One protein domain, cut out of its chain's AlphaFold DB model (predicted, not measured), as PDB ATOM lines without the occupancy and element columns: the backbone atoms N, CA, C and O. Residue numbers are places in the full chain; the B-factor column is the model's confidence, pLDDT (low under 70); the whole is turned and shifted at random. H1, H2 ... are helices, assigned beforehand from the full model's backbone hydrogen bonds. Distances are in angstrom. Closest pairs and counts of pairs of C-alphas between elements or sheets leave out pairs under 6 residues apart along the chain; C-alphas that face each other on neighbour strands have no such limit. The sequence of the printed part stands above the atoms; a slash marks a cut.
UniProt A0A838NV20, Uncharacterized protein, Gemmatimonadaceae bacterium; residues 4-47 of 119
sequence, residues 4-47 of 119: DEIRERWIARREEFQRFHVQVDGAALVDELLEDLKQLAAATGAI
ATOM      1  N   ASP A   4     -12.574 -38.859  16.659       87.00
ATOM      2  CA  ASP A   4     -11.553 -39.710  17.277       87.00
ATOM      3  C   ASP A   4     -10.682 -40.409  16.224       87.00
ATOM      4  O   ASP A   4      -9.461 -40.392  16.348       87.00
ATOM      5  N   GLU A   5     -11.278 -40.886  15.126       87.06
ATOM      6  CA  GLU A   5     -10.546 -41.476  13.991       87.06
ATOM      7  C   GLU A   5      -9.566 -40.470  13.361       87.06
ATOM      8  O   GLU A   5      -8.428 -40.812  13.039       87.06
ATOM      9  N   ILE A   6      -9.982 -39.204  13.213       90.12
ATOM     10  CA  ILE A   6      -9.100 -38.132  12.721       90.12
ATOM     11  C   ILE A   6      -7.962 -37.898  13.706       90.12
ATOM     12  O   ILE A   6      -6.805 -37.811  13.299       90.12
ATOM     13  N   ARG A   7      -8.262 -37.819  15.006       91.31
ATOM     14  CA  ARG A   7      -7.236 -37.609  16.031       91.31
ATOM     15  C   ARG A   7      -6.181 -38.715  15.994       91.31
ATOM     16  O   ARG A   7      -4.995 -38.402  15.964       91.31
ATOM     17  N   GLU A   8      -6.602 -39.975  15.972       93.81
ATOM     18  CA  GLU A   8      -5.700 -41.132  15.923       93.81
ATOM     19  C   GLU A   8      -4.822 -41.115  14.667       93.81
ATOM     20  O   GLU A   8      -3.603 -41.266  14.770       93.81
ATOM     21  N   ARG A   9      -5.405 -40.823  13.496       92.50
ATOM     22  CA  ARG A   9      -4.657 -40.689  12.235       92.50
ATOM     23  C   ARG A   9      -3.567 -39.617  12.318       92.50
ATOM     24  O   ARG A   9      -2.435 -39.863  11.902       92.50
ATOM     25  N   TRP A  10      -3.887 -38.432  12.840       94.81
ATOM     26  CA  TRP A  10      -2.926 -37.326  12.930       94.81
ATOM     27  C   TRP A  10      -1.852 -37.556  14.000       94.81
ATOM     28  O   TRP A  10      -0.713 -37.122  13.814       94.81
ATOM     29  N   ILE A  11      -2.171 -38.282  15.078       95.38
ATOM     30  CA  ILE A  11      -1.174 -38.741  16.055       95.38
ATOM     31  C   ILE A  11      -0.190 -39.706  15.389       95.38
ATOM     32  O   ILE A  11       1.012 -39.444  15.425       95.38
ATOM     33  N   ALA A  12      -0.684 -40.749  14.716       94.44
ATOM     34  CA  ALA A  12       0.166 -41.729  14.039       94.44
ATOM     35  C   ALA A  12       1.078 -41.064  12.993       94.44
ATOM     36  O   ALA A  12       2.283 -41.302  12.956       94.44
ATOM     37  N   ARG A  13       0.528 -40.137  12.196       93.50
ATOM     38  CA  ARG A  13       1.299 -39.397  11.185       93.50
ATOM     39  C   ARG A  13       2.395 -38.526  11.801       93.50
ATOM     40  O   ARG A  13       3.508 -38.477  11.283       93.50
ATOM     41  N   ARG A  14       2.112 -37.861  12.929       94.19
ATOM     42  CA  ARG A  14       3.119 -37.094  13.680       94.19
ATOM     43  C   ARG A  14       4.244 -38.000  14.180       94.19
ATOM     44  O   ARG A  14       5.405 -37.616  14.072       94.19
ATOM     45  N   GLU A  15       3.910 -39.164  14.729       95.81
ATOM     46  CA  GLU A  15       4.895 -40.126  15.238       95.81
ATOM     47  C   GLU A  15       5.801 -40.654  14.120       95.81
ATOM     48  O   GLU A  15       7.020 -40.697  14.289       95.81
ATOM     49  N   GLU A  16       5.239 -40.971  12.952       93.31
ATOM     50  CA  GLU A  16       6.014 -41.364  11.771       93.31
ATOM     51  C   GLU A  16       6.953 -40.247  11.304       93.31
ATOM     52  O   GLU A  16       8.147 -40.480  11.098       93.31
ATOM     53  N   PHE A  17       6.450 -39.016  11.190       93.62
ATOM     54  CA  PHE A  17       7.261 -37.879  10.750       93.62
ATOM     55  C   PHE A  17       8.396 -37.577  11.726       93.62
ATOM     56  O   PHE A  17       9.511 -37.275  11.299       93.62
ATOM     57  N   GLN A  18       8.138 -37.709  13.029       93.12
ATOM     58  CA  GLN A  18       9.164 -37.580  14.061       93.12
ATOM     59  C   GLN A  18      10.201 -38.698  13.970       93.12
ATOM     60  O   GLN A  18      11.395 -38.414  14.013       93.12
ATOM     61  N   ARG A  19       9.767 -39.952  13.800       94.06
ATOM     62  CA  ARG A  19      10.654 -41.120  13.721       94.06
ATOM     63  C   ARG A  19      11.628 -41.041  12.548       94.06
ATOM     64  O   ARG A  19      12.774 -41.458  12.687       94.06
ATOM     65  N   PHE A  20      11.176 -40.529  11.407       94.12
ATOM     66  CA  PHE A  20      11.990 -40.429  10.196       94.12
ATOM     67  C   PHE A  20      12.580 -39.032   9.960       94.12
ATOM     68  O   PHE A  20      13.202 -38.817   8.923       94.12
ATOM     69  N   HIS A  21      12.406 -38.092  10.900       91.12
ATOM     70  CA  HIS A  21      12.836 -36.693  10.766       91.12
ATOM     71  C   HIS A  21      12.424 -36.064   9.423       91.12
ATOM     72  O   HIS A  21      13.200 -35.361   8.775       91.12
ATOM     73  N   VAL A  22      11.194 -36.349   8.994       92.69
ATOM     74  CA  VAL A  22      10.686 -35.932   7.686       92.69
ATOM     75  C   VAL A  22      10.613 -34.410   7.627       92.69
ATOM     76  O   VAL A  22      10.022 -33.773   8.499       92.69
ATOM     77  N   GLN A  23      11.171 -33.829   6.567       91.12
ATOM     78  CA  GLN A  23      10.869 -32.453   6.194       91.12
ATOM     79  C   GLN A  23       9.677 -32.455   5.245       91.12
ATOM     80  O   GLN A  23       9.714 -33.067   4.179       91.12
ATOM     81  N   VAL A  24       8.608 -31.793   5.669       86.81
ATOM     82  CA  VAL A  24       7.363 -31.649   4.918       86.81
ATOM     83  C   VAL A  24       7.144 -30.188   4.572       86.81
ATOM     84  O   VAL A  24       7.468 -29.297   5.358       86.81
ATOM     85  N   ASP A  25       6.550 -29.958   3.407       93.50
ATOM     86  CA  ASP A  25       5.981 -28.661   3.074       93.50
ATOM     87  C   ASP A  25       4.810 -28.369   4.025       93.50
ATOM     88  O   ASP A  25       3.802 -29.081   4.051       93.50
ATOM     89  N   GLY A  26       4.965 -27.320   4.834       90.06
ATOM     90  CA  GLY A  26       3.957 -26.912   5.805       90.06
ATOM     91  C   GLY A  26       2.639 -26.493   5.158       90.06
ATOM     92  O   GLY A  26       1.589 -26.740   5.745       90.06
ATOM     93  N   ALA A  27       2.666 -25.910   3.955       91.88
ATOM     94  CA  ALA A  27       1.445 -25.523   3.251       91.88
ATOM     95  C   ALA A  27       0.641 -26.763   2.841       91.88
ATOM     96  O   ALA A  27      -0.536 -26.870   3.178       91.88
ATOM     97  N   ALA A  28       1.306 -27.751   2.233       90.25
ATOM     98  CA  ALA A  28       0.676 -29.014   1.850       90.25
ATOM     99  C   ALA A  28       0.107 -29.779   3.061       90.25
ATOM    100  O   ALA A  28      -0.980 -30.351   2.987       90.25
ATOM    101  N   LEU A  29       0.812 -29.754   4.199       92.62
ATOM    102  CA  LEU A  29       0.335 -30.366   5.441       92.62
ATOM    103  C   LEU A  29      -0.934 -29.682   5.971       92.62
ATOM    104  O   LEU A  29      -1.868 -30.354   6.411       92.62
ATOM    105  N   VAL A  30      -0.963 -28.347   5.942       90.94
ATOM    106  CA  VAL A  30      -2.126 -27.558   6.366       90.94
ATOM    107  C   VAL A  30      -3.310 -27.798   5.434       90.94
ATOM    108  O   VAL A  30      -4.427 -27.950   5.926       90.94
ATOM    109  N   ASP A  31      -3.088 -27.900   4.125       93.06
ATOM    110  CA  ASP A  31      -4.148 -28.209   3.161       93.06
ATOM    111  C   ASP A  31      -4.770 -29.591   3.415       93.06
ATOM    112  O   ASP A  31      -5.998 -29.714   3.435       93.06
ATOM    113  N   GLU A  32      -3.952 -30.615   3.698       91.75
ATOM    114  CA  GLU A  32      -4.441 -31.956   4.066       91.75
ATOM    115  C   GLU A  32      -5.283 -31.906   5.356       91.75
ATOM    116  O   GLU A  32      -6.382 -32.465   5.411       91.75
ATOM    117  N   LEU A  33      -4.824 -31.168   6.375       91.44
ATOM    118  CA  LEU A  33      -5.564 -30.983   7.628       91.44
ATOM    119  C   LEU A  33      -6.906 -30.278   7.409       91.44
ATOM    120  O   LEU A  33      -7.927 -30.683   7.969       91.44
ATOM    121  N   LEU A  34      -6.921 -29.214   6.604       88.19
ATOM    122  CA  LEU A  34      -8.141 -28.481   6.281       88.19
ATOM    123  C   LEU A  34      -9.144 -29.363   5.532       88.19
ATOM    124  O   LEU A  34     -10.349 -29.223   5.748       88.19
ATOM    125  N   GLU A  35      -8.676 -30.277   4.684       88.31
ATOM    126  CA  GLU A  35      -9.541 -31.213   3.968       88.31
ATOM    127  C   GLU A  35     -10.166 -32.260   4.899       88.31
ATOM    128  O   GLU A  35     -11.386 -32.446   4.881       88.31
ATOM    129  N   ASP A  36      -9.384 -32.856   5.800       88.31
ATOM    130  CA  ASP A  36      -9.910 -33.771   6.823       88.31
ATOM    131  C   ASP A  36     -10.949 -33.069   7.726       88.31
ATOM    132  O   ASP A  36     -12.011 -33.625   8.033       88.31
ATOM    133  N   LEU A  37     -10.704 -31.806   8.105       84.88
ATOM    134  CA  LEU A  37     -11.660 -31.007   8.881       84.88
ATOM    135  C   LEU A  37     -12.951 -30.713   8.106       84.88
ATOM    136  O   LEU A  37     -14.034 -30.750   8.698       84.88
ATOM    137  N   LYS A  38     -12.876 -30.448   6.796       81.69
ATOM    138  CA  LYS A  38     -14.074 -30.297   5.953       81.69
ATOM    139  C   LYS A  38     -14.871 -31.594   5.892       81.69
ATOM    140  O   LYS A  38     -16.093 -31.547   6.013       81.69
ATOM    141  N   GLN A  39     -14.209 -32.741   5.746       81.44
ATOM    142  CA  GLN A  39     -14.879 -34.044   5.728       81.44
ATOM    143  C   GLN A  39     -15.564 -34.345   7.063       81.44
ATOM    144  O   GLN A  39     -16.710 -34.802   7.082       81.44
ATOM    145  N   LEU A  40     -14.916 -34.014   8.183       82.06
ATOM    146  CA  LEU A  40     -15.525 -34.106   9.508       82.06
ATOM    147  C   LEU A  40     -16.743 -33.187   9.638       82.06
ATOM    148  O   LEU A  40     -17.797 -33.596  10.139       82.06
ATOM    149  N   ALA A  41     -16.615 -31.944   9.175       71.19
ATOM    150  CA  ALA A  41     -17.694 -30.968   9.194       71.19
ATOM    151  C   ALA A  41     -18.872 -31.412   8.318       71.19
ATOM    152  O   ALA A  41     -20.017 -31.268   8.738       71.19
ATOM    153  N   ALA A  42     -18.616 -32.008   7.153       69.62
ATOM    154  CA  ALA A  42     -19.641 -32.578   6.284       69.62
ATOM    155  C   ALA A  42     -20.335 -33.781   6.942       69.62
ATOM    156  O   ALA A  42     -21.565 -33.836   6.979       69.62
ATOM    157  N   ALA A  43     -19.570 -34.695   7.548       70.38
ATOM    158  CA  ALA A  43     -20.111 -35.842   8.274       70.38
ATOM    159  C   ALA A  43     -20.986 -35.416   9.469       70.38
ATOM    160  O   ALA A  43     -22.026 -36.015   9.731       70.38
ATOM    161  N   THR A  44     -20.601 -34.341  10.163       64.12
ATOM    162  CA  THR A  44     -21.341 -33.800  11.315       64.12
ATOM    163  C   THR A  44     -22.514 -32.901  10.890       64.12
ATOM    164  O   THR A  44     -23.543 -32.842  11.563       64.12
ATOM    165  N   GLY A  45     -22.382 -32.197   9.764       59.19
ATOM    166  CA  GLY A  45     -23.396 -31.319   9.176       59.19
ATOM    167  C   GLY A  45     -24.546 -32.076   8.513       59.19
ATOM    168  O   GLY A  45     -25.674 -31.591   8.529       59.19
ATOM    169  N   ALA A  46     -24.288 -33.297   8.028       61.56
ATOM    170  CA  ALA A  46     -25.288 -34.222   7.493       61.56
ATOM    171  C   ALA A  46     -26.226 -34.818   8.564       61.56
ATOM    172  O   ALA A  46     -27.180 -35.529   8.242       61.56
ATOM    173  N   ILE A  47     -25.983 -34.537   9.849       67.88
ATOM    174  CA  ILE A  47     -26.830 -35.018  10.938       67.88
ATOM    175  C   ILE A  47     -28.151 -34.242  10.913       67.88
ATOM    176  O   ILE A  47     -28.229 -33.072  11.290       67.88
TER     177      ILE A  47
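What this domain is: This is residues 4 to 47 of the 119 residues of an uncharacterized protein of Gemmatimonadaceae bacterium (UniProt A0A838NV20). Two long helices, H1 and H2, run opposite ways in one flat layer, joined at one end by a short link, as a loose, open U. Their gap is widest at the link and narrows away from it, to the closest approach at Ile 6 of H1 and Asp 36 of H2; beyond that, residues 41 to 47, of which 41 to 45 belong to H2, stick out past H1. The printed part has 44 residues, with H1 then H2 along the chain and no named strand; the class is all helix, with 36 residues in the helices. The whole is loose, with a radius of gyration of the C-alphas of 12.4 A, and spans 40 by 21 by 6 A.

How they stand to each other: H1, residues 4 to 19, and H2, residues 26 to 45, are close but not clearly touching, with 1 pair of C-alphas within 8 A. That pair, the closest, is Ile 6 and Asp 36, with C-alphas 7.4 A apart. The helices run opposite ways at a shallow tilt of 14 degrees, their centres 14.5 A apart. In H1 and H2 every O i to N i+4 pair is within hydrogen-bond range.

Where its parts are: H1 begins at C-alpha 4, at (-11.553, -39.710, 17.277), and measures 22.5 A from first to last C-alpha. H2 begins at C-alpha 26, at (3.957, -26.912, 5.805), and ends at C-alpha 45, at (-23.396, -31.319, 9.176), 27.9 A away.

The domain as a whole: The two C-alphas farthest apart, those of His 21 and Ile 47, are 39.7 A apart. The printed part has no cut, and the link from H1 to H2, 6 residues, is short. The mean pLDDT of the printed part is 86.9; residues 42 and 44 to 47 are under 70.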